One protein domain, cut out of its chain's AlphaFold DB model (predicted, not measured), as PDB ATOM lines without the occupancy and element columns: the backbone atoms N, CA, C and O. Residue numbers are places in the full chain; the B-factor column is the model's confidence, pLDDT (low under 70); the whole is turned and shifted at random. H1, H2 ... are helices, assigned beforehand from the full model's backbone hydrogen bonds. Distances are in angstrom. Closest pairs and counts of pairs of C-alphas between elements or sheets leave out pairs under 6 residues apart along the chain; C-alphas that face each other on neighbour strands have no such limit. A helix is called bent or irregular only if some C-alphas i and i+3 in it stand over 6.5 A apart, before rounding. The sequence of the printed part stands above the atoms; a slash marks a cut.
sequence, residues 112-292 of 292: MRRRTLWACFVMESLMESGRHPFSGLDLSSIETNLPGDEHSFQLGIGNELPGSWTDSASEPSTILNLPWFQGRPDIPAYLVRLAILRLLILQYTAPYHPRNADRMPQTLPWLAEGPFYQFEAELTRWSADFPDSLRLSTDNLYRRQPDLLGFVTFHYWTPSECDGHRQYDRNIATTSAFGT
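This is residues 112 to 292 of the 292 residues of the protein "Fungal_trans domain-containing protein" of Exophiala xenobiotica (UniProt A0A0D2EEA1). One long helix, H8, and the helix H4 run side by side the same way, with H1 along another side of H4 and H6 running back beside it; the short helices H5 and H7 lie toward opposite ends. Two long loop stretches, residues 126 to 149 and 169 to 186, with the short helices H2 and H3 between them, wind along the rest. The printed part has 181 residues with eight named helices, H1 to H8 in chain order, and no named strand: all helix. It is compact, with a radius of gyration of the C-alphas of 17.9 A, and elongated, spanning 62 by 38 by 29 A.

Start at H8, residues 257 to 289, irregular with C-alphas 258 and 261 8.4 A apart, and with a kink of 28 degrees near residue 264. It touches the hub H4, residues 187 to 208, at a shallow tilt of 15 degrees, the same way; the closest C-alphas, of Leu 191 and Phe 266, are 6.9 A apart. H4 is only just irregular, with C-alphas 204 and 207 6.9 A apart. H1, residues 112 to 125, touches H4 at a shallow tilt of 31 degrees, the same way, closest at the C-alphas of Val 122 and Ala 195, 5.5 A. H6, residues 227 to 241, only just touches H4, with 3 pairs of C-alphas within 8 A, closest Ile 201 and Phe 231 at 7.3 A, at a shallow tilt of 18 degrees, opposite ways. H5, residues 210 to 215, irregular with C-alphas 211 and 214 8.3 A apart, only just touches H4, with 3 pairs of C-alphas within 8 A and only at the corner. H7, residues 250 to 255, is close to H8 but not clearly touching. H2, residues 150 to 155, and H3, residues 165 to 168, touch no helix. Every O i to N i+4 pair is within hydrogen-bond range in H1, H2, H6 and H7; in H4 16 of 18 are, in H8 23 of 29, in H5 0 of 2, with 2 of 3 O i to N i+3 pairs, and H3 is too short for such a pair.

Find C-alpha 112 at (5.962, 7.269, -39.762); from there H1 runs 19.8 A. H4 runs 32.0 A, H6 21.1 A, and H8 48.3 A to C-alpha 289 at (12.004, 53.867, -56.538).

The C-alphas of Leu 155 and Thr 292, the farthest apart, are 63.3 A apart. The printed part has no cut; the links H1 to H2, H3 to H4 and H5 to H6 are long. Mean pLDDT of the printed part is 72.5, and 60 residues are under 70, among them 158 to 183 and 269 to 292.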
ATOM      1  N   MET A 112       5.081   6.710 -40.792       91.19
ATOM      2  CA  MET A 112       5.962   7.269 -39.762       91.19
ATOM      3  C   MET A 112       7.286   7.763 -40.362       91.19
ATOM      4  O   MET A 112       7.763   8.836 -39.986       91.19
ATOM      5  N   ARG A 113       7.887   7.017 -41.303       92.81
ATOM      6  CA  ARG A 113       9.107   7.439 -42.021       92.81
ATOM      7  C   ARG A 113       8.860   8.692 -42.851       92.81
ATOM      8  O   ARG A 113       9.618   9.651 -42.725       92.81
ATOM      9  N   ARG A 114       7.767   8.709 -43.614       91.38
ATOM     10  CA  ARG A 114       7.344   9.853 -44.428       91.38
ATOM     11  C   ARG A 114       7.151  11.111 -43.581       91.38
ATOM     12  O   ARG A 114       7.735  12.151 -43.863       91.38
ATOM     13  N   ARG A 115       6.395  11.010 -42.486       92.88
ATOM     14  CA  ARG A 115       6.187  12.117 -41.540       92.88
ATOM     15  C   ARG A 115       7.490  12.587 -40.898       92.88
ATOM     16  O   ARG A 115       7.655  13.780 -40.685       92.88
ATOM     17  N   THR A 116       8.426  11.675 -40.627       95.75
ATOM     18  CA  THR A 116       9.738  12.027 -40.058       95.75
ATOM     19  C   THR A 116      10.591  12.820 -41.056       95.75
ATOM     20  O   THR A 116      11.157  13.841 -40.671       95.75
ATOM     21  N   LEU A 117      10.640  12.407 -42.331       95.25
ATOM     22  CA  LEU A 117      11.299  13.166 -43.404       95.25
ATOM     23  C   LEU A 117      10.725  14.580 -43.505       95.25
ATOM     24  O   LEU A 117      11.456  15.563 -43.423       95.25
ATOM     25  N   TRP A 118       9.406  14.673 -43.659       93.69
ATOM     26  CA  TRP A 118       8.739  15.950 -43.873       93.69
ATOM     27  C   TRP A 118       8.800  16.863 -42.649       93.69
ATOM     28  O   TRP A 118       8.923  18.072 -42.806       93.69
ATOM     29  N   ALA A 119       8.797  16.313 -41.432       94.56
ATOM     30  CA  ALA A 119       9.055  17.090 -40.223       94.56
ATOM     31  C   ALA A 119      10.476  17.674 -40.215       94.56
ATOM     32  O   ALA A 119      10.643  18.839 -39.861       94.56
ATOM     33  N   CYS A 120      11.486  16.901 -40.636       94.62
ATOM     34  CA  CYS A 120      12.854  17.402 -40.787       94.62
ATOM     35  C   CYS A 120      12.915  18.534 -41.820       94.62
ATOM     36  O   CYS A 120      13.462  19.591 -41.525       94.62
ATOM     37  N   PHE A 121      12.289  18.343 -42.986       92.25
ATOM     38  CA  PHE A 121      12.223  19.348 -44.049       92.25
ATOM     39  C   PHE A 121      11.553  20.649 -43.589       92.25
ATOM     40  O   PHE A 121      12.107  21.732 -43.746       92.25
ATOM     41  N   VAL A 122      10.375  20.554 -42.964       90.94
ATOM     42  CA  VAL A 122       9.639  21.717 -42.443       90.94
ATOM     43  C   VAL A 122      10.490  22.473 -41.417       90.94
ATOM     44  O   VAL A 122      10.610  23.694 -41.500       90.94
ATOM     45  N   MET A 123      11.132  21.764 -40.485       89.44
ATOM     46  CA  MET A 123      11.985  22.383 -39.466       89.44
ATOM     47  C   MET A 123      13.253  23.019 -40.043       89.44
ATOM     48  O   MET A 123      13.664  24.076 -39.571       89.44
ATOM     49  N   GLU A 124      13.865  22.405 -41.053       87.62
ATOM     50  CA  GLU A 124      15.003  22.978 -41.771       87.62
ATOM     51  C   GLU A 124      14.604  24.252 -42.520       87.62
ATOM     52  O   GLU A 124      15.262  25.286 -42.371       87.62
ATOM     53  N   SER A 125      13.479  24.205 -43.242       85.25
ATOM     54  CA  SER A 125      12.999  25.324 -44.051       85.25
ATOM     55  C   SER A 125      12.832  26.603 -43.230       85.25
ATOM     56  O   SER A 125      13.128  27.674 -43.740       85.25
ATOM     57  N   LEU A 126      12.463  26.513 -41.942       79.38
ATOM     58  CA  LEU A 126      12.330  27.658 -41.028       79.38
ATOM     59  C   LEU A 126      13.617  28.448 -40.820       79.38
ATOM     60  O   LEU A 126      13.587  29.647 -40.538       79.38
ATOM     61  N   MET A 127      14.746  27.753 -40.883       77.62
ATOM     62  CA  MET A 127      16.057  28.305 -40.566       77.62
ATOM     63  C   MET A 127      16.738  28.879 -41.808       77.62
ATOM     64  O   MET A 127      17.749  29.579 -41.699       77.62
ATOM     65  N   GLU A 128      16.191  28.597 -42.990       75.12
ATOM     66  CA  GLU A 128      16.723  29.087 -44.245       75.12
ATOM     67  C   GLU A 128      16.434  30.572 -44.462       75.12
ATOM     68  O   GLU A 128      15.352  31.089 -44.177       75.12
ATOM     69  N   SER A 129      17.438  31.241 -45.028       68.38
ATOM     70  CA  SER A 129      17.434  32.668 -45.375       68.38
ATOM     71  C   SER A 129      17.548  32.903 -46.889       68.38
ATOM     72  O   SER A 129      17.988  33.965 -47.324       68.38
ATOM     73  N   GLY A 130      17.196  31.898 -47.701       60.34
ATOM     74  CA  GLY A 130      17.178  31.974 -49.168       60.34
ATOM     75  C   GLY A 130      18.516  31.751 -49.870       60.34
ATOM     76  O   GLY A 130      18.581  31.732 -51.095       60.34
ATOM     77  N   ARG A 131      19.601  31.519 -49.129       62.72
ATOM     78  CA  ARG A 131      20.826  30.950 -49.711       62.72
ATOM     79  C   ARG A 131      20.692  29.437 -49.708       62.72
ATOM     80  O   ARG A 131      20.389  28.902 -48.649       62.72
ATOM     81  N   HIS A 132      20.989  28.776 -50.828       59.12
ATOM     82  CA  HIS A 132      21.090  27.316 -50.863       59.12
ATOM     83  C   HIS A 132      22.060  26.854 -49.766       59.12
ATOM     84  O   HIS A 132      23.257  27.167 -49.853       59.12
ATOM     85  N   PRO A 133      21.581  26.179 -48.707       61.09
ATOM     86  CA  PRO A 133      22.475  25.671 -47.686       61.09
ATOM     87  C   PRO A 133      23.404  24.644 -48.337       61.09
ATOM     88  O   PRO A 133      22.965  23.781 -49.089       61.09
ATOM     89  N   PHE A 134      24.701  24.691 -48.023       63.19
ATOM     90  CA  PHE A 134      25.672  23.703 -48.521       63.19
ATOM     91  C   PHE A 134      25.338  22.252 -48.108       63.19
ATOM     92  O   PHE A 134      25.985  21.313 -48.564       63.19
ATOM     93  N   SER A 135      24.389  22.062 -47.186       64.56
ATOM     94  CA  SER A 135      24.073  20.783 -46.558       64.56
ATOM     95  C   SER A 135      22.608  20.722 -46.107       64.56
ATOM     96  O   SER A 135      22.372  20.474 -44.923       64.56
ATOM     97  N   GLY A 136      21.661  20.961 -47.018       80.00
ATOM     98  CA  GLY A 136      20.232  20.814 -46.726       80.00
ATOM     99  C   GLY A 136      19.508  19.751 -47.540       80.00
ATOM    100  O   GLY A 136      20.103  19.147 -48.437       80.00
ATOM    101  N   LEU A 137      18.241  19.502 -47.203       84.56
ATOM    102  CA  LEU A 137      17.384  18.581 -47.948       84.56
ATOM    103  C   LEU A 137      17.011  19.180 -49.307       84.56
ATOM    104  O   LEU A 137      16.257  20.147 -49.405       84.56
ATOM    105  N   ASP A 138      17.520  18.564 -50.371       83.31
ATOM    106  CA  ASP A 138      17.137  18.919 -51.731       83.31
ATOM    107  C   ASP A 138      15.768  18.321 -52.068       83.31
ATOM    108  O   ASP A 138      15.615  17.096 -52.127       83.31
ATOM    109  N   LEU A 139      14.791  19.191 -52.336       82.06
ATOM    110  CA  LEU A 139      13.457  18.800 -52.792       82.06
ATOM    111  C   LEU A 139      13.506  17.892 -54.020       82.06
ATOM    112  O   LEU A 139      12.684  16.985 -54.116       82.06
ATOM    113  N   SER A 140      14.488  18.084 -54.911       81.50
ATOM    114  CA  SER A 140      14.612  17.283 -56.130       81.50
ATOM    115  C   SER A 140      14.970  15.817 -55.885       81.50
ATOM    116  O   SER A 140      14.731  14.960 -56.733       81.50
ATOM    117  N   SER A 141      15.498  15.525 -54.694       83.19
ATOM    118  CA  SER A 141      15.926  14.190 -54.277       83.19
ATOM    119  C   SER A 141      14.865  13.412 -53.488       83.19
ATOM    120  O   SER A 141      15.124  12.276 -53.075       83.19
ATOM    121  N   ILE A 142      13.696  14.015 -53.234       86.69
ATOM    122  CA  ILE A 142      12.619  13.421 -52.437       86.69
ATOM    123  C   ILE A 142      11.606  12.729 -53.355       86.69
ATOM    124  O   ILE A 142      10.860  13.368 -54.090       86.69
ATOM    125  N   GLU A 143      11.533  11.406 -53.239       84.62
ATOM    126  CA  GLU A 143      10.639  10.523 -53.999       84.62
ATOM    127  C   GLU A 143       9.526   9.929 -53.111       84.62
ATOM    128  O   GLU A 143       8.912   8.912 -53.436       84.62
ATOM    129  N   THR A 144       9.275  10.531 -51.946       84.25
ATOM    130  CA  THR A 144       8.191  10.117 -51.043       84.25
ATOM    131  C   THR A 144       6.902  10.875 -51.317       84.25
ATOM    132  O   THR A 144       6.933  12.061 -51.646       84.25
ATOM    133  N   ASN A 145       5.764  10.240 -51.039       84.50
ATOM    134  CA  ASN A 145       4.476  10.935 -51.040       84.50
ATOM    135  C   ASN A 145       4.397  11.978 -49.905       84.50
ATOM    136  O   ASN A 145       5.199  11.975 -48.964       84.50
ATOM    137  N   LEU A 146       3.386  12.847 -49.952       85.81
ATOM    138  CA  LEU A 146       3.065  13.766 -48.855       85.81
ATOM    139  C   LEU A 146       2.448  13.028 -47.649       85.81
ATOM    140  O   LEU A 146       1.869  11.942 -47.819       85.81
ATOM    141  N   PRO A 147       2.574  13.578 -46.422       88.12
ATOM    142  CA  PRO A 147       1.960  12.993 -45.231       88.12
ATOM    143  C   PRO A 147       0.455  12.765 -45.419       88.12
ATOM    144  O   PRO A 147      -0.248  13.643 -45.918       88.12
ATOM    145  N   GLY A 148      -0.027  11.593 -45.015       82.44
ATOM    146  CA  GLY A 148      -1.447  11.251 -45.016       82.44
ATOM    147  C   GLY A 148      -2.196  11.844 -43.821       82.44
ATOM    148  O   GLY A 148      -1.608  12.480 -42.937       82.44
ATOM    149  N   ASP A 149      -3.505  11.610 -43.776       84.06
ATOM    150  CA  ASP A 149      -4.362  12.090 -42.691       84.06
ATOM    151  C   ASP A 149      -4.102  11.373 -41.358       84.06
ATOM    152  O   ASP A 149      -3.684  10.211 -41.311       84.06
ATOM    153  N   GLU A 150      -4.361  12.078 -40.255       85.06
ATOM    154  CA  GLU A 150      -4.114  11.567 -38.907       85.06
ATOM    155  C   GLU A 150      -4.956  10.332 -38.566       85.06
ATOM    156  O   GLU A 150      -4.451   9.373 -37.981       85.06
ATOM    157  N   HIS A 151      -6.221  10.313 -38.980       84.38
ATOM    158  CA  HIS A 151      -7.134   9.213 -38.686       84.38
ATOM    159  C   HIS A 151      -6.676   7.903 -39.347       84.38
ATOM    160  O   HIS A 151      -6.627   6.855 -38.699       84.38
ATOM    161  N   SER A 152      -6.275   7.951 -40.618       84.56
ATOM    162  CA  SER A 152      -5.765   6.779 -41.328       84.56
ATOM    163  C   SER A 152      -4.449   6.276 -40.751       84.56
ATOM    164  O   SER A 152      -4.253   5.065 -40.636       84.56
ATOM    165  N   PHE A 153      -3.570   7.193 -40.334       86.75
ATOM    166  CA  PHE A 153      -2.325   6.843 -39.655       86.75
ATOM    167  C   PHE A 153      -2.585   6.089 -38.342       86.75
ATOM    168  O   PHE A 153      -2.000   5.024 -38.128       86.75
ATOM    169  N   GLN A 154      -3.503   6.585 -37.505       86.38
ATOM    170  CA  GLN A 154      -3.862   5.965 -36.224       86.38
ATOM    171  C   GLN A 154      -4.480   4.573 -36.387       86.38
ATOM    172  O   GLN A 154      -4.185   3.671 -35.604       86.38
ATOM    173  N   LEU A 155      -5.306   4.377 -37.418       85.94
ATOM    174  CA  LEU A 155      -5.922   3.082 -37.719       85.94
ATOM    175  C   LEU A 155      -5.007   2.132 -38.508       85.94
ATOM    176  O   LEU A 155      -5.369   0.974 -38.720       85.94
ATOM    177  N   GLY A 156      -3.842   2.598 -38.970       82.62
ATOM    178  CA  GLY A 156      -2.934   1.815 -39.810       82.62
ATOM    179  C   GLY A 156      -3.513   1.460 -41.185       82.62
ATOM    180  O   GLY A 156      -3.088   0.475 -41.794       82.62
ATOM    181  N   ILE A 157      -4.481   2.239 -41.675       81.62
ATOM    182  CA  ILE A 157      -5.107   2.046 -42.986       81.62
ATOM    183  C   ILE A 157      -4.386   2.884 -44.046       81.62
ATOM    184  O   ILE A 157      -3.877   3.972 -43.786       81.62
ATOM    185  N   GLY A 158      -4.309   2.356 -45.266       69.06
ATOM    186  CA  GLY A 158      -3.605   3.022 -46.356       69.06
ATOM    187  C   GLY A 158      -4.447   4.129 -46.969       69.06
ATOM    188  O   GLY A 158      -5.270   3.834 -47.828       69.06
ATOM    189  N   ASN A 159      -4.197   5.378 -46.582       66.44
ATOM    190  CA  ASN A 159      -4.693   6.564 -47.282       66.44
ATOM    191  C   ASN A 159      -3.508   7.388 -47.798       66.44
ATOM    192  O   ASN A 159      -3.191   8.469 -47.307       66.44
ATOM    193  N   GLU A 160      -2.780   6.801 -48.747       64.94
ATOM    194  CA  GLU A 160      -1.708   7.511 -49.438       64.94
ATOM    195  C   GLU A 160      -2.364   8.559 -50.333       64.94
ATOM    196  O   GLU A 160      -3.084   8.194 -51.261       64.94
ATOM    197  N   LEU A 161      -2.137   9.842 -50.044       62.34
ATOM    198  CA  LEU A 161      -2.484  10.911 -50.973       62.34
ATOM    199  C   LEU A 161      -1.649  10.689 -52.245       62.34
ATOM    200  O   LEU A 161      -0.416  10.735 -52.154       62.34
ATOM    201  N   PRO A 162      -2.271  10.408 -53.406       54.34
ATOM    202  CA  PRO A 162      -1.545  10.323 -54.660       54.34
ATOM    203  C   PRO A 162      -0.912  11.684 -54.950       54.34
ATOM    204  O   PRO A 162      -1.570  12.723 -54.862       54.34
ATOM    205  N   GLY A 163       0.378  11.672 -55.260       52.47
ATOM    206  CA  GLY A 163       1.158  12.888 -55.445       52.47
ATOM    207  C   GLY A 163       2.591  12.667 -55.006       52.47
ATOM    208  O   GLY A 163       3.050  13.312 -54.063       52.47
ATOM    209  N   SER A 164       3.289  11.747 -55.680       52.00
ATOM    210  CA  SER A 164       4.746  11.813 -55.659       52.00
ATOM    211  C   SER A 164       5.137  13.183 -56.208       52.00
ATOM    212  O   SER A 164       4.592  13.616 -57.230       52.00
ATOM    213  N   TRP A 165       6.082  13.859 -55.553       51.16
ATOM    214  CA  TRP A 165       6.667  15.098 -56.072       51.16
ATOM    215  C   TRP A 165       7.138  14.928 -57.533       51.16
ATOM    216  O   TRP A 165       7.045  15.856 -58.332       51.16
ATOM    217  N   THR A 166       7.521  13.706 -57.918       46.81
ATOM    218  CA  THR A 166       8.004  13.354 -59.258       46.81
ATOM    219  C   THR A 166       6.916  13.174 -60.326       46.81
ATOM    220  O   THR A 166       7.223  13.310 -61.508       46.81
ATOM    221  N   ASP A 167       5.652  12.897 -59.974       45.59
ATOM    222  CA  ASP A 167       4.602  12.587 -60.971       45.59
ATOM    223  C   ASP A 167       4.028  13.839 -61.661       45.59
ATOM    224  O   ASP A 167       3.355  13.739 -62.686       45.59
ATOM    225  N   SER A 168       4.312  15.034 -61.127       47.44
ATOM    226  CA  SER A 168       3.872  16.324 -61.694       47.44
ATOM    227  C   SER A 168       4.926  16.998 -62.584       47.44
ATOM    228  O   SER A 168       4.696  18.093 -63.089       47.44
ATOM    229  N   ALA A 169       6.072  16.351 -62.827       45.19
ATOM    230  CA  ALA A 169       7.165  16.897 -63.639       45.19
ATOM    231  C   ALA A 169       6.911  16.865 -65.167       45.19
ATOM    232  O   ALA A 169       7.828  17.110 -65.949       45.19
ATOM    233  N   SER A 170       5.691  16.556 -65.618       43.28
ATOM    234  CA  SER A 170       5.349  16.409 -67.041       43.28
ATOM    235  C   SER A 170       5.030  17.721 -67.778       43.28
ATOM    236  O   SER A 170       4.936  17.702 -69.002       43.28
ATOM    237  N   GLU A 171       4.937  18.862 -67.085       42.19
ATOM    238  CA  GLU A 171       4.682  20.186 -67.685       42.19
ATOM    239  C   GLU A 171       5.815  21.173 -67.337       42.19
ATOM    240  O   GLU A 171       5.834  21.717 -66.243       42.19
ATOM    241  N   PRO A 172       6.790  21.456 -68.216       41.69
ATOM    242  CA  PRO A 172       7.973  22.274 -67.897       41.69
ATOM    243  C   PRO A 172       7.713  23.790 -67.725       41.69
ATOM    244  O   PRO A 172       8.653  24.582 -67.732       41.69
ATOM    245  N   SER A 173       6.457  24.222 -67.605       42.25
ATOM    246  CA  SER A 173       6.028  25.612 -67.806       42.25
ATOM    247  C   SER A 173       5.746  26.412 -66.523       42.25
ATOM    248  O   SER A 173       5.628  27.635 -66.605       42.25
ATOM    249  N   THR A 174       5.713  25.790 -65.337       52.53
ATOM    250  CA  THR A 174       5.446  26.509 -64.076       52.53
ATOM    251  C   THR A 174       6.570  26.289 -63.066       52.53
ATOM    252  O   THR A 174       6.905  25.157 -62.730       52.53
ATOM    253  N   ILE A 175       7.117  27.375 -62.508       54.59
ATOM    254  CA  ILE A 175       8.119  27.345 -61.416       54.59
ATOM    255  C   ILE A 175       7.586  26.584 -60.183       54.59
ATOM    256  O   ILE A 175       8.341  26.117 -59.335       54.59
ATOM    257  N   LEU A 176       6.262  26.433 -60.121       60.12
ATOM    258  CA  LEU A 176       5.471  25.873 -59.039       60.12
ATOM    259  C   LEU A 176       4.699  24.622 -59.476       60.12
ATOM    260  O   LEU A 176       3.526  24.504 -59.140       60.12
ATOM    261  N   ASN A 177       5.315  23.669 -60.191       61.16
ATOM    262  CA  ASN A 177       4.726  22.333 -60.437       61.16
ATOM    263  C   ASN A 177       4.566  21.502 -59.144       61.16
ATOM    264  O   ASN A 177       4.944  20.335 -59.066       61.16
ATOM    265  N   LEU A 178       4.041  22.116 -58.089       63.03
ATOM    266  CA  LEU A 178       3.686  21.483 -56.843       63.03
ATOM    267  C   LEU A 178       2.476  20.593 -57.127       63.03
ATOM    268  O   LEU A 178       1.440  21.111 -57.560       63.03
ATOM    269  N   PRO A 179       2.575  19.274 -56.886       57.81
ATOM    270  CA  PRO A 179       1.433  18.389 -57.026       57.81
ATOM    271  C   PRO A 179       0.281  18.935 -56.185       57.81
ATOM    272  O   PRO A 179       0.417  19.147 -54.974       57.81
ATOM    273  N   TRP A 180      -0.862  19.190 -56.818       59.47
ATOM    274  CA  TRP A 180      -2.056  19.530 -56.060       59.47
ATOM    275  C   TRP A 180      -2.531  18.292 -55.299       59.47
ATOM    276  O   TRP A 180      -2.489  17.184 -55.835       59.47
ATOM    277  N   PHE A 181      -2.997  18.471 -54.060       65.12
ATOM    278  CA  PHE A 181      -3.469  17.356 -53.245       65.12
ATOM    279  C   PHE A 181      -4.590  16.605 -53.971       65.12
ATOM    280  O   PHE A 181      -5.673  17.149 -54.190       65.12
ATOM    281  N   GLN A 182      -4.352  15.342 -54.317       60.72
ATOM    282  CA  GLN A 182      -5.421  14.448 -54.740       60.72
ATOM    283  C   GLN A 182      -6.035  13.838 -53.472       60.72
ATOM    284  O   GLN A 182      -5.447  12.964 -52.843       60.72
ATOM    285  N   GLY A 183      -7.193  14.344 -53.039       65.88
ATOM    286  CA  GLY A 183      -7.899  13.854 -51.848       65.88
ATOM    287  C   GLY A 183      -8.143  14.926 -50.784       65.88
ATOM    288  O   GLY A 183      -8.270  16.107 -51.094       65.88
ATOM    289  N   ARG A 184      -8.264  14.502 -49.519       70.25
ATOM    290  CA  ARG A 184      -8.493  15.382 -48.359       70.25
ATOM    291  C   ARG A 184      -7.226  15.439 -47.495       70.25
ATOM    292  O   ARG A 184      -7.098  14.618 -46.590       70.25
ATOM    293  N   PRO A 185      -6.278  16.339 -47.799       76.81
ATOM    294  CA  PRO A 185      -5.072  16.518 -46.994       76.81
ATOM    295  C   PRO A 185      -5.407  16.998 -45.578       76.81
ATOM    296  O   PRO A 185      -6.361  17.748 -45.370       76.81
ATOM    297  N   ASP A 186      -4.590  16.589 -44.610       82.12
ATOM    298  CA  ASP A 186      -4.652  17.080 -43.230       82.12
ATOM    299  C   ASP A 186      -3.515  18.082 -42.961       82.12
ATOM    300  O   ASP A 186      -2.660  18.322 -43.821       82.12
ATOM    301  N   ILE A 187      -3.495  18.676 -41.767       84.75
ATOM    302  CA  ILE A 187      -2.563  19.746 -41.370       84.75
ATOM    303  C   ILE A 187      -1.096  19.479 -41.770       84.75
ATOM    304  O   ILE A 187      -0.480  20.387 -42.338       84.75
ATOM    305  N   PRO A 188      -0.506  18.281 -41.553       85.44
ATOM    306  CA  PRO A 188       0.902  18.047 -41.884       85.44
ATOM    307  C   PRO A 188       1.220  18.222 -43.375       85.44
ATOM    308  O   PRO A 188       2.277  18.741 -43.721       85.44
ATOM    309  N   ALA A 189       0.297  17.843 -44.262       85.56
ATOM    310  CA  ALA A 189       0.477  17.993 -45.702       85.56
ATOM    311  C   ALA A 189       0.447  19.476 -46.120       85.56
ATOM    312  O   ALA A 189       1.236  19.907 -46.964       85.56
ATOM    313  N   TYR A 190      -0.407  20.282 -45.479       84.06
ATOM    314  CA  TYR A 190      -0.423  21.734 -45.674       84.06
ATOM    315  C   TYR A 190       0.843  22.414 -45.143       84.06
ATOM    316  O   TYR A 190       1.365  23.299 -45.818       84.06
ATOM    317  N   LEU A 191       1.364  21.990 -43.985       85.81
ATOM    318  CA  LEU A 191       2.628  22.504 -43.440       85.81
ATOM    319  C   LEU A 191       3.794  22.276 -44.400       85.81
ATOM    320  O   LEU A 191       4.561  23.198 -44.661       85.81
ATOM    321  N   VAL A 192       3.897  21.071 -44.961       87.50
ATOM    322  CA  VAL A 192       4.915  20.751 -45.969       87.50
ATOM    323  C   VAL A 192       4.806  21.683 -47.167       87.50
ATOM    324  O   VAL A 192       5.800  22.253 -47.602       87.50
ATOM    325  N   ARG A 193       3.594  21.880 -47.685       84.38
ATOM    326  CA  ARG A 193       3.383  22.738 -48.848       84.38
ATOM    327  C   ARG A 193       3.763  24.194 -48.583       84.38
ATOM    328  O   ARG A 193       4.390  24.813 -49.436       84.38
ATOM    329  N   LEU A 194       3.412  24.724 -47.414       83.31
ATOM    330  CA  LEU A 194       3.805  26.073 -47.002       83.31
ATOM    331  C   LEU A 194       5.324  26.197 -46.882       83.31
ATOM    332  O   LEU A 194       5.893  27.131 -47.438       83.31
ATOM    333  N   ALA A 195       5.983  25.215 -46.261       86.25
ATOM    334  CA  ALA A 195       7.440  25.159 -46.176       86.25
ATOM    335  C   ALA A 195       8.105  25.154 -47.565       86.25
ATOM    336  O   ALA A 195       9.089  25.860 -47.778       86.25
ATOM    337  N   ILE A 196       7.546  24.415 -48.531       85.00
ATOM    338  CA  ILE A 196       8.036  24.407 -49.917       85.00
ATOM    339  C   ILE A 196       7.833  25.771 -50.585       85.00
ATOM    340  O   ILE A 196       8.773  26.306 -51.170       85.00
ATOM    341  N   LEU A 197       6.632  26.352 -50.499       82.12
ATOM    342  CA  LEU A 197       6.348  27.670 -51.081       82.12
ATOM    343  C   LEU A 197       7.293  28.734 -50.522       82.12
ATOM    344  O   LEU A 197       7.911  29.471 -51.288       82.12
ATOM    345  N   ARG A 198       7.464  28.764 -49.199       83.38
ATOM    346  CA  ARG A 198       8.407  29.643 -48.507       83.38
ATOM    347  C   ARG A 198       9.832  29.456 -49.023       83.38
ATOM    348  O   ARG A 198      10.500  30.439 -49.330       83.38
ATOM    349  N   LEU A 199      10.294  28.210 -49.142       82.75
ATOM    350  CA  LEU A 199      11.626  27.892 -49.656       82.75
ATOM    351  C   LEU A 199      11.833  28.447 -51.072       82.75
ATOM    352  O   LEU A 199      12.830  29.119 -51.329       82.75
ATOM    353  N   LEU A 200      10.878  28.214 -51.975       81.75
ATOM    354  CA  LEU A 200      10.951  28.685 -53.359       81.75
ATOM    355  C   LEU A 200      10.923  30.217 -53.446       81.75
ATOM    356  O   LEU A 200      11.722  30.803 -54.178       81.75
ATOM    357  N   ILE A 201      10.068  30.878 -52.657       81.56
ATOM    358  CA  ILE A 201      10.025  32.345 -52.565       81.56
ATOM    359  C   ILE A 201      11.357  32.884 -52.037       81.56
ATOM    360  O   ILE A 201      11.882  33.868 -52.556       81.56
ATOM    361  N   LEU A 202      11.952  32.248 -51.027       81.06
ATOM    362  CA  LEU A 202      13.243  32.666 -50.488       81.06
ATOM    363  C   LEU A 202      14.389  32.493 -51.484       81.06
ATOM    364  O   LEU A 202      15.220  33.390 -51.605       81.06
ATOM    365  N   GLN A 203      14.431  31.382 -52.215       80.12
ATOM    366  CA  GLN A 203      15.420  31.172 -53.275       80.12
ATOM    367  C   GLN A 203      15.257  32.197 -54.402       80.12
ATOM    368  O   GLN A 203      16.247  32.728 -54.904       80.12
ATOM    369  N   TYR A 204      14.012  32.531 -54.754       80.00
ATOM    370  CA  TYR A 204      13.711  33.571 -55.734       80.00
ATOM    371  C   TYR A 204      14.109  34.974 -55.252       80.00
ATOM    372  O   TYR A 204      14.678  35.746 -56.019       80.00
ATOM    373  N   THR A 205      13.834  35.315 -53.991       80.56
ATOM    374  CA  THR A 205      14.069  36.660 -53.436       80.56
ATOM    375  C   THR A 205      15.518  36.897 -53.006       80.56
ATOM    376  O   THR A 205      15.976  38.042 -52.987       80.56
ATOM    377  N   ALA A 206      16.283  35.846 -52.699       80.06
ATOM    378  CA  ALA A 206      17.649  35.968 -52.195       80.06
ATOM    379  C   ALA A 206      18.614  36.766 -53.093       80.06
ATOM    380  O   ALA A 206      19.373  37.572 -52.543       80.06
ATOM    381  N   PRO A 207      18.617  36.626 -54.434       80.12
ATOM    382  CA  PRO A 207      19.451  37.446 -55.314       80.12
ATOM    383  C   PRO A 207      19.171  38.953 -55.215       80.12
ATOM    384  O   PRO A 207      20.081  39.747 -55.425       80.12
ATOM    385  N   TYR A 208      17.949  39.350 -54.842       77.81
ATOM    386  CA  TYR A 208      17.544  40.755 -54.698       77.81
ATOM    387  C   TYR A 208      17.865  41.344 -53.314       77.81
ATOM    388  O   TYR A 208      17.635  42.526 -53.067       77.81
ATOM    389  N   HIS A 209      18.398  40.546 -52.383       77.75
ATOM    390  CA  HIS A 209      18.816  41.047 -51.077       77.75
ATOM    391  C   HIS A 209      19.979  42.055 -51.241       77.75
ATOM    392  O   HIS A 209      20.947  41.727 -51.924       77.75
ATOM    393  N   PRO A 210      19.998  43.215 -50.546       74.56
ATOM    394  CA  PRO A 210      21.030  44.254 -50.718       74.56
ATOM    395  C   PRO A 210      22.483  43.760 -50.604       74.56
ATOM    396  O   PRO A 210      23.363  44.176 -51.345       74.56
ATOM    397  N   ARG A 211      22.739  42.803 -49.702       76.62
ATOM    398  CA  ARG A 211      24.034  42.092 -49.566       76.62
ATOM    399  C   ARG A 211      24.501  41.320 -50.814       76.62
ATOM    400  O   ARG A 211      25.634  40.858 -50.816       76.62
ATOM    401  N   ASN A 212      23.646  41.141 -51.816       73.50
ATOM    402  CA  ASN A 212      23.913  40.428 -53.063       73.50
ATOM    403  C   ASN A 212      23.786  41.357 -54.287       73.50
ATOM    404  O   ASN A 212      23.608  40.857 -55.394       73.50
ATOM    405  N   ALA A 213      23.882  42.683 -54.108       69.50
ATOM    406  CA  ALA A 213      23.699  43.675 -55.175       69.50
ATOM    407  C   ALA A 213      24.528  43.377 -56.442       69.50
ATOM    408  O   ALA A 213      24.022  43.514 -57.552       69.50
ATOM    409  N   ASP A 214      25.750  42.864 -56.281       74.06
ATOM    410  CA  ASP A 214      26.647  42.504 -57.392       74.06
ATOM    411  C   ASP A 214      26.137  41.331 -58.255       74.06
ATOM    412  O   ASP A 214      26.665  41.065 -59.332       74.06
ATOM    413  N   ARG A 215      25.142  40.585 -57.764       73.19
ATOM    414  CA  ARG A 215      24.546  39.400 -58.405       73.19
ATOM    415  C   ARG A 215      23.062  39.587 -58.709       73.19
ATOM    416  O   ARG A 215      22.372  38.598 -58.956       73.19
ATOM    417  N   MET A 216      22.564  40.823 -58.656       73.88
ATOM    418  CA  MET A 216      21.152  41.097 -58.892       73.88
ATOM    419  C   MET A 216      20.774  40.698 -60.333       73.88
ATOM    420  O   MET A 216      21.428  41.144 -61.281       73.88
ATOM    421  N   PRO A 217      19.738  39.863 -60.524       76.06
ATOM    422  CA  PRO A 217      19.235  39.531 -61.850       76.06
ATOM    423  C   PRO A 217      18.760  40.788 -62.591       76.06
ATOM    424  O   PRO A 217      18.249  41.723 -61.981       76.06
ATOM    425  N   GLN A 218      18.892  40.796 -63.920       70.75
ATOM    426  CA  GLN A 218      18.351  41.883 -64.751       70.75
ATOM    427  C   GLN A 218      16.820  41.853 -64.841       70.75
ATOM    428  O   GLN A 218      16.193  42.865 -65.148       70.75
ATOM    429  N   THR A 219      16.213  40.693 -64.591       71.94
ATOM    430  CA  THR A 219      14.763  40.537 -64.533       71.94
ATOM    431  C   THR A 219      14.241  41.156 -63.243       71.94
ATOM    432  O   THR A 219      14.624  40.767 -62.146       71.94
ATOM    433  N   LEU A 220      13.368  42.153 -63.370       72.25
ATOM    434  CA  LEU A 220      12.822  42.870 -62.221       72.25
ATOM    435  C   LEU A 220      11.589  42.130 -61.671       72.25
ATOM    436  O   LEU A 220      10.763  41.680 -62.471       72.25
ATOM    437  N   PRO A 221      11.410  42.029 -60.339       70.38
ATOM    438  CA  PRO A 221      10.312  41.260 -59.747       70.38
ATOM    439  C   PRO A 221       8.904  41.725 -60.135       70.38
ATOM    440  O   PRO A 221       7.990  40.917 -60.210       70.38
ATOM    441  N   TRP A 222       8.718  43.016 -60.412       72.19
ATOM    442  CA  TRP A 222       7.409  43.605 -60.718       72.19
ATOM    443  C   TRP A 222       6.967  43.457 -62.182       72.19
ATOM    444  O   TRP A 222       5.888  43.935 -62.543       72.19
ATOM    445  N   LEU A 223       7.767  42.812 -63.038       72.62
ATOM    446  CA  LEU A 223       7.381  42.520 -64.421       72.62
ATOM    447  C   LEU A 223       6.306  41.427 -64.451       72.62
ATOM    448  O   LEU A 223       6.494  40.370 -63.856       72.62
ATOM    449  N   ALA A 224       5.200  41.675 -65.162       66.75
ATOM    450  CA  ALA A 224       4.017  40.800 -65.207       66.75
ATOM    451  C   ALA A 224       4.312  39.352 -65.641       66.75
ATOM    452  O   ALA A 224       3.631  38.427 -65.215       66.75
ATOM    453  N   GLU A 225       5.351  39.150 -66.455       70.25
ATOM    454  CA  GLU A 225       5.780  37.826 -66.928       70.25
ATOM    455  C   GLU A 225       6.790  37.141 -65.988       70.25
ATOM    456  O   GLU A 225       7.311  36.066 -66.282       70.25
ATOM    457  N   GLY A 226       7.103  37.771 -64.854       69.56
ATOM    458  CA  GLY A 226       8.082  37.289 -63.895       69.56
ATOM    459  C   GLY A 226       7.556  36.179 -62.968       69.56
ATOM    460  O   GLY A 226       6.350  36.072 -62.729       69.56
ATOM    461  N   PRO A 227       8.466  35.402 -62.346       75.31
ATOM    462  CA  PRO A 227       8.133  34.388 -61.336       75.31
ATOM    463  C   PRO A 227       7.293  34.906 -60.164       75.31
ATOM    464  O   PRO A 227       6.537  34.154 -59.558       75.31
ATOM    465  N   PHE A 228       7.419  36.195 -59.843       79.06
ATOM    466  CA  PHE A 228       6.721  36.842 -58.737       79.06
ATOM    467  C   PHE A 228       5.195  36.680 -58.818       79.06
ATOM    468  O   PHE A 228       4.573  36.212 -57.865       79.06
ATOM    469  N   TYR A 229       4.596  36.980 -59.974       79.12
ATOM    470  CA  TYR A 229       3.147  36.849 -60.157       79.12
ATOM    471  C   TYR A 229       2.688  35.387 -60.146       79.12
ATOM    472  O   TYR A 229       1.549  35.111 -59.779       79.12
ATOM    473  N   GLN A 230       3.571  34.436 -60.478       79.38
ATOM    474  CA  GLN A 230       3.271  33.007 -60.331       79.38
ATOM    475  C   GLN A 230       3.138  32.624 -58.849       79.38
ATOM    476  O   GLN A 230       2.191  31.927 -58.487       79.38
ATOM    477  N   PHE A 231       4.027  33.121 -57.977       80.06
ATOM    478  CA  PHE A 231       3.915  32.917 -56.525       80.06
ATOM    479  C   PHE A 231       2.664  33.582 -55.943       80.06
ATOM    480  O   PHE A 231       1.969  32.968 -55.135       80.06
ATOM    481  N   GLU A 232       2.339  34.807 -56.363       81.06
ATOM    482  CA  GLU A 232       1.127  35.500 -55.911       81.06
ATOM    483  C   GLU A 232      -0.152  34.761 -56.337       81.06
ATOM    484  O   GLU A 232      -1.060  34.564 -55.521       81.06
ATOM    485  N   ALA A 233      -0.215  34.303 -57.591       80.88
ATOM    486  CA  ALA A 233      -1.334  33.518 -58.100       80.88
ATOM    487  C   ALA A 233      -1.496  32.202 -57.326       80.88
ATOM    488  O   ALA A 233      -2.611  31.845 -56.945       80.88
ATOM    489  N   GLU A 234      -0.394  31.513 -57.031       79.25
ATOM    490  CA  GLU A 234      -0.411  30.257 -56.283       79.25
ATOM    491  C   GLU A 234      -0.817  30.453 -54.816       79.25
ATOM    492  O   GLU A 234      -1.619  29.679 -54.296       79.25
ATOM    493  N   LEU A 235      -0.343  31.510 -54.148       81.44
ATOM    494  CA  LEU A 235      -0.781  31.859 -52.791       81.44
ATOM    495  C   LEU A 235      -2.271  32.225 -52.760       81.44
ATOM    496  O   LEU A 235      -2.998  31.822 -51.847       81.44
ATOM    497  N   THR A 236      -2.744  32.950 -53.774       82.88
ATOM    498  CA  THR A 236      -4.161  33.305 -53.918       82.88
ATOM    499  C   THR A 236      -5.009  32.053 -54.119       82.88
ATOM    500  O   THR A 236      -5.985  31.853 -53.394       82.88
ATOM    501  N   ARG A 237      -4.598  31.162 -55.027       81.62
ATOM    502  CA  ARG A 237      -5.237  29.861 -55.250       81.62
ATOM    503  C   ARG A 237      -5.249  29.018 -53.979       81.62
ATOM    504  O   ARG A 237      -6.295  28.503 -53.600       81.62
ATOM    505  N   TRP A 238      -4.114  28.925 -53.287       79.94
ATOM    506  CA  TRP A 238      -4.004  28.208 -52.022       79.94
ATOM    507  C   TRP A 238      -5.000  28.741 -50.992       79.94
ATOM    508  O   TRP A 238      -5.699  27.950 -50.369       79.94
ATOM    509  N   SER A 239      -5.120  30.066 -50.856       80.44
ATOM    510  CA  SER A 239      -6.064  30.685 -49.921       80.44
ATOM    511  C   SER A 239      -7.534  30.429 -50.286       80.44
ATOM    512  O   SER A 239      -8.363  30.226 -49.396       80.44
ATOM    513  N   ALA A 240      -7.853  30.399 -51.584       81.94
ATOM    514  CA  ALA A 240      -9.199  30.146 -52.086       81.94
ATOM    515  C   ALA A 240      -9.616  28.684 -51.871       81.94
ATOM    516  O   ALA A 240     -10.710  28.426 -51.370       81.94
ATOM    517  N   ASP A 241      -8.715  27.747 -52.170       80.00
ATOM    518  CA  ASP A 241      -8.952  26.306 -52.050       80.00
ATOM    519  C   ASP A 241      -8.754  25.784 -50.611       80.00
ATOM    520  O   ASP A 241      -8.957  24.596 -50.335       80.00
ATOM    521  N   PHE A 242      -8.338  26.646 -49.676       83.00
ATOM    522  CA  PHE A 242      -8.085  26.259 -48.295       83.00
ATOM    523  C   PHE A 242      -9.392  25.851 -47.579       83.00
ATOM    524  O   PHE A 242     -10.288  26.696 -47.439       83.00
ATOM    525  N   PRO A 243      -9.514  24.595 -47.089       86.12
ATOM    526  CA  PRO A 243     -10.768  24.057 -46.570       86.12
ATOM    527  C   PRO A 243     -11.326  24.848 -45.391       86.12
ATOM    528  O   PRO A 243     -10.604  25.149 -44.439       86.12
ATOM    529  N   ASP A 244     -12.641  25.078 -45.383       85.06
ATOM    530  CA  ASP A 244     -13.305  25.789 -44.285       85.06
ATOM    531  C   ASP A 244     -13.122  25.099 -42.928       85.06
ATOM    532  O   ASP A 244     -13.028  25.779 -41.912       85.06
ATOM    533  N   SER A 245     -12.994  23.769 -42.895       84.50
ATOM    534  CA  SER A 245     -12.729  22.991 -41.673       84.50
ATOM    535  C   SER A 245     -11.333  23.207 -41.079       84.50
ATOM    536  O   SER A 245     -11.084  22.819 -39.937       84.50
ATOM    537  N   LEU A 246     -10.416  23.790 -41.856       83.44
ATOM    538  CA  LEU A 246      -9.055  24.111 -41.445       83.44
ATOM    539  C   LEU A 246      -8.842  25.615 -41.254       83.44
ATOM    540  O   LEU A 246      -7.749  26.013 -40.879       83.44
ATOM    541  N   ARG A 247      -9.848  26.464 -41.500       87.00
ATOM    542  CA  ARG A 247      -9.743  27.918 -41.292       87.00
ATOM    543  C   ARG A 247      -9.731  28.262 -39.813       87.00
ATOM    544  O   ARG A 247     -10.493  27.692 -39.035       87.00
ATOM    545  N   LEU A 248      -8.931  29.255 -39.432       85.31
ATOM    546  CA  LEU A 248      -8.941  29.756 -38.065       85.31
ATOM    547  C   LEU A 248     -10.300  30.414 -37.781       85.31
ATOM    548  O   LEU A 248     -10.595  31.504 -38.265       85.31
ATOM    549  N   SER A 249     -11.139  29.728 -37.013       87.19
ATOM    550  CA  SER A 249     -12.448  30.200 -36.570       87.19
ATOM    551  C   SER A 249     -12.724  29.669 -35.167       87.19
ATOM    552  O   SER A 249     -12.161  28.650 -34.763       87.19
ATOM    553  N   THR A 250     -13.592  30.342 -34.410       87.38
ATOM    554  CA  THR A 250     -14.002  29.871 -33.078       87.38
ATOM    555  C   THR A 250     -14.598  28.467 -33.144       87.38
ATOM    556  O   THR A 250     -14.235  27.614 -32.342       87.38
ATOM    557  N   ASP A 251     -15.438  28.197 -34.143       89.19
ATOM    558  CA  ASP A 251     -16.051  26.886 -34.366       89.19
ATOM    559  C   ASP A 251     -15.005  25.788 -34.624       89.19
ATOM    560  O   ASP A 251     -15.031  24.740 -33.979       89.19
ATOM    561  N   ASN A 252     -14.013  26.039 -35.486       88.06
ATOM    562  CA  ASN A 252     -12.955  25.060 -35.755       88.06
ATOM    563  C   ASN A 252     -12.025  24.849 -34.552       88.06
ATOM    564  O   ASN A 252     -11.601  23.718 -34.319       88.06
ATOM    565  N   LEU A 253     -11.760  25.890 -33.751       87.00
ATOM    566  CA  LEU A 253     -11.012  25.760 -32.493       87.00
ATOM    567  C   LEU A 253     -11.727  24.819 -31.514       87.00
ATOM    568  O   LEU A 253     -11.082  23.952 -30.924       87.00
ATOM    569  N   TYR A 254     -13.054  24.936 -31.381       86.94
ATOM    570  CA  TYR A 254     -13.842  24.018 -30.556       86.94
ATOM    571  C   TYR A 254     -13.837  22.592 -31.118       86.94
ATOM    572  O   TYR A 254     -13.602  21.642 -30.373       86.94
ATOM    573  N   ARG A 255     -14.035  22.423 -32.433       86.06
ATOM    574  CA  ARG A 255     -14.026  21.097 -33.080       86.06
ATOM    575  C   ARG A 255     -12.675  20.390 -32.974       86.06
ATOM    576  O   ARG A 255     -12.637  19.164 -32.920       86.06
ATOM    577  N   ARG A 256     -11.576  21.146 -32.944       83.19
ATOM    578  CA  ARG A 256     -10.202  20.631 -32.848       83.19
ATOM    579  C   ARG A 256      -9.631  20.686 -31.434       83.19
ATOM    580  O   ARG A 256      -8.426  20.551 -31.294       83.19
ATOM    581  N   GLN A 257     -10.447  20.809 -30.382       82.44
ATOM    582  CA  GLN A 257      -9.950  20.795 -28.997       82.44
ATOM    583  C   GLN A 257      -8.958  19.639 -28.700       82.44
ATOM    584  O   GLN A 257      -7.945  19.907 -28.051       82.44
ATOM    585  N   PRO A 258      -9.158  18.395 -29.196       78.25
ATOM    586  CA  PRO A 258      -8.199  17.304 -28.979       78.25
ATOM    587  C   PRO A 258      -6.825  17.507 -29.646       78.25
ATOM    588  O   PRO A 258      -5.838  16.967 -29.163       78.25
ATOM    589  N   ASP A 259      -6.754  18.290 -30.727       74.44
ATOM    590  CA  ASP A 259      -5.539  18.598 -31.504       74.44
ATOM    591  C   ASP A 259      -5.309  20.123 -31.592       74.44
ATOM    592  O   ASP A 259      -4.863  20.689 -32.595       74.44
ATOM    593  N   LEU A 260      -5.665  20.832 -30.516       81.94
ATOM    594  CA  LEU A 260      -5.691  22.294 -30.514       81.94
ATOM    595  C   LEU A 260      -4.297  22.873 -30.755       81.94
ATOM    596  O   LEU A 260      -4.142  23.851 -31.481       81.94
ATOM    597  N   LEU A 261      -3.274  22.258 -30.163       79.69
ATOM    598  CA  LEU A 261      -1.902  22.730 -30.281       79.69
ATOM    599  C   LEU A 261      -1.377  22.608 -31.717       79.69
ATOM    600  O   LEU A 261      -0.727  23.539 -32.193       79.69
ATOM    601  N   GLY A 262      -1.658  21.497 -32.408       77.69
ATOM    602  CA  GLY A 262      -1.271  21.304 -33.806       77.69
ATOM    603  C   GLY A 262      -1.945  22.333 -34.713       77.69
ATOM    604  O   GLY A 262      -1.278  23.007 -35.500       77.69
ATOM    605  N   PHE A 263      -3.246  22.540 -34.509       83.19
ATOM    606  CA  PHE A 263      -4.048  23.516 -35.243       83.19
ATOM    607  C   PHE A 263      -3.600  24.969 -35.016       83.19
ATOM    608  O   PHE A 263      -3.412  25.727 -35.968       83.19
ATOM    609  N   VAL A 264      -3.357  25.362 -33.763       84.25
ATOM    610  CA  VAL A 264      -2.862  26.708 -33.430       84.25
ATOM    611  C   VAL A 264      -1.442  26.915 -33.955       84.25
ATOM    612  O   VAL A 264      -1.152  27.973 -34.504       84.25
ATOM    613  N   THR A 265      -0.562  25.911 -33.853       77.75
ATOM    614  CA  THR A 265       0.812  26.003 -34.382       77.75
ATOM    615  C   THR A 265       0.808  26.209 -35.897       77.75
ATOM    616  O   THR A 265       1.547  27.055 -36.397       77.75
ATOM    617  N   PHE A 266      -0.059  25.497 -36.620       81.62
ATOM    618  CA  PHE A 266      -0.258  25.683 -38.058       81.62
ATOM    619  C   PHE A 266      -0.692  27.117 -38.410       81.62
ATOM    620  O   PHE A 266      -0.163  27.732 -39.342       81.62
ATOM    621  N   HIS A 267      -1.613  27.689 -37.633       81.19
ATOM    622  CA  HIS A 267      -2.082  29.060 -37.837       81.19
ATOM    623  C   HIS A 267      -1.148  30.147 -37.323       81.19
ATOM    624  O   HIS A 267      -1.257  31.284 -37.759       81.19
ATOM    625  N   TYR A 268      -0.226  29.831 -36.423       74.31
ATOM    626  CA  TYR A 268       0.858  30.743 -36.077       74.31
ATOM    627  C   TYR A 268       1.875  30.843 -37.224       74.31
ATOM    628  O   TYR A 268       2.383  31.920 -37.509       74.31
ATOM    629  N   TRP A 269       2.116  29.727 -37.916       65.31
ATOM    630  CA  TRP A 269       3.039  29.624 -39.049       65.31
ATOM    631  C   TRP A 269       2.570  30.378 -40.305       65.31
ATOM    632  O   TRP A 269       3.355  31.059 -40.956       65.31
ATOM    633  N   THR A 270       1.285  30.270 -40.652       60.53
ATOM    634  CA  THR A 270       0.739  30.770 -41.931       60.53
ATOM    635  C   THR A 270       0.823  32.299 -42.130       60.53
ATOM    636  O   THR A 270       1.255  32.722 -43.206       60.53
ATOM    637  N   PRO A 271       0.475  33.162 -41.152       52.41
ATOM    638  CA  PRO A 271       0.496  34.615 -41.321       52.41
ATOM    639  C   PRO A 271       1.905  35.205 -41.224       52.41
ATOM    640  O   PRO A 271       2.228  36.120 -41.977       52.41
ATOM    641  N   SER A 272       2.768  34.669 -40.347       48.50
ATOM    642  CA  SER A 272       4.131  35.188 -40.159       48.50
ATOM    643  C   SER A 272       4.992  35.079 -41.417       48.50
ATOM    644  O   SER A 272       5.870  35.909 -41.637       48.50
ATOM    645  N   GLU A 273       4.731  34.074 -42.253       47.97
ATOM    646  CA  GLU A 273       5.461  33.873 -43.504       47.97
ATOM    647  C   GLU A 273       4.852  34.688 -44.648       47.97
ATOM    648  O   GLU A 273       5.582  35.360 -45.375       47.97
ATOM    649  N   CYS A 274       3.520  34.746 -44.756       43.97
ATOM    650  CA  CYS A 274       2.850  35.537 -45.792       43.97
ATOM    651  C   CYS A 274       3.081  37.055 -45.644       43.97
ATOM    652  O   CYS A 274       3.301  37.741 -46.644       43.97
ATOM    653  N   ASP A 275       3.056  37.595 -44.419       39.72
ATOM    654  CA  ASP A 275       3.251  39.035 -44.187       39.72
ATOM    655  C   ASP A 275       4.731  39.447 -44.229       39.72
ATOM    656  O   ASP A 275       5.052  40.535 -44.714       39.72
ATOM    657  N   GLY A 276       5.647  38.565 -43.809       43.97
ATOM    658  CA  GLY A 276       7.090  38.795 -43.921       43.97
ATOM    659  C   GLY A 276       7.543  38.971 -45.374       43.97
ATOM    660  O   GLY A 276       8.294  39.901 -45.672       43.97
ATOM    661  N   HIS A 277       7.024  38.144 -46.288       46.16
ATOM    662  CA  HIS A 277       7.294  38.270 -47.723       46.16
ATOM    663  C   HIS A 277       6.671  39.541 -48.313       46.16
ATOM    664  O   HIS A 277       7.394  40.343 -48.896       46.16
ATOM    665  N   ARG A 278       5.394  39.837 -48.029       43.34
ATOM    666  CA  ARG A 278       4.745  41.084 -48.486       43.34
ATOM    667  C   ARG A 278       5.480  42.352 -48.047       43.34
ATOM    668  O   ARG A 278       5.511  43.334 -48.790       43.34
ATOM    669  N   GLN A 279       6.041  42.369 -46.838       40.03
ATOM    670  CA  GLN A 279       6.751  43.534 -46.315       40.03
ATOM    671  C   GLN A 279       8.176  43.649 -46.870       40.03
ATOM    672  O   GLN A 279       8.638  44.757 -47.144       40.03
ATOM    673  N   TYR A 280       8.851  42.522 -47.097       45.81
ATOM    674  CA  TYR A 280      10.149  42.482 -47.767       45.81
ATOM    675  C   TYR A 280      10.037  42.898 -49.246       45.81
ATOM    676  O   TYR A 280      10.823  43.722 -49.714       45.81
ATOM    677  N   ASP A 281       8.991  42.445 -49.939       48.06
ATOM    678  CA  ASP A 281       8.709  42.773 -51.342       48.06
ATOM    679  C   ASP A 281       8.329  44.247 -51.530       48.06
ATOM    680  O   ASP A 281       8.816  44.909 -52.450       48.06
ATOM    681  N   ARG A 282       7.537  44.817 -50.608       44.75
ATOM    682  CA  ARG A 282       7.268  46.267 -50.584       44.75
ATOM    683  C   ARG A 282       8.538  47.079 -50.375       44.75
ATOM    684  O   ARG A 282       8.711  48.091 -51.045       44.75
ATOM    685  N   ASN A 283       9.429  46.631 -49.491       41.31
ATOM    686  CA  ASN A 283      10.684  47.327 -49.223       41.31
ATOM    687  C   ASN A 283      11.644  47.276 -50.421       41.31
ATOM    688  O   ASN A 283      12.296  48.279 -50.708       41.31
ATOM    689  N   ILE A 284      11.706  46.166 -51.165       48.12
ATOM    690  CA  ILE A 284      12.469  46.093 -52.424       48.12
ATOM    691  C   ILE A 284      11.888  47.066 -53.460       48.12
ATOM    692  O   ILE A 284      12.643  47.833 -54.059       48.12
ATOM    693  N   ALA A 285      10.561  47.097 -53.619       43.56
ATOM    694  CA  ALA A 285       9.885  47.996 -54.556       43.56
ATOM    695  C   ALA A 285      10.054  49.486 -54.200       43.56
ATOM    696  O   ALA A 285      10.186  50.324 -55.089       43.56
ATOM    697  N   THR A 286      10.084  49.842 -52.911       39.22
ATOM    698  CA  THR A 286      10.307  51.234 -52.493       39.22
ATOM    699  C   THR A 286      11.772  51.643 -52.569       39.22
ATOM    700  O   THR A 286      12.058  52.779 -52.922       39.22
ATOM    701  N   THR A 287      12.720  50.748 -52.273       41.28
ATOM    702  CA  THR A 287      14.151  51.109 -52.255       41.28
ATOM    703  C   THR A 287      14.711  51.318 -53.668       41.28
ATOM    704  O   THR A 287      15.614  52.131 -53.844       41.28
ATOM    705  N   SER A 288      14.144  50.667 -54.693       41.44
ATOM    706  CA  SER A 288      14.484  50.931 -56.100       41.44
ATOM    707  C   SER A 288      13.838  52.207 -56.660       41.44
ATOM    708  O   SER A 288      14.401  52.823 -57.561       41.44
ATOM    709  N   ALA A 289      12.700  52.649 -56.110       37.03
ATOM    710  CA  ALA A 289      12.004  53.867 -56.538       37.03
ATOM    711  C   ALA A 289      12.669  55.174 -56.057       37.03
ATOM    712  O   ALA A 289      12.402  56.233 -56.615       37.03
ATOM    713  N   PHE A 290      13.547  55.113 -55.050       32.50
ATOM    714  CA  PHE A 290      14.335  56.262 -54.571       32.50
ATOM    715  C   PHE A 290      15.747  56.339 -55.186       32.50
ATOM    716  O   PHE A 290      16.564  57.146 -54.748       32.50
ATOM    717  N   GLY A 291      16.041  55.503 -56.187       37.78
ATOM    718  CA  GLY A 291      17.321  55.445 -56.899       37.78
ATOM    719  C   GLY A 291      17.274  56.030 -58.315       37.78
ATOM    720  O   GLY A 291      17.894  55.461 -59.211       37.78
ATOM    721  N   THR A 292      16.532  57.123 -58.520       35.72
ATOM    722  CA  THR A 292      16.576  57.966 -59.735       35.72
ATOM    723  C   THR A 292      16.903  59.397 -59.370       35.72
ATOM    724  O   THR A 292      16.200  59.918 -58.472       35.72
TER     725      THR A 292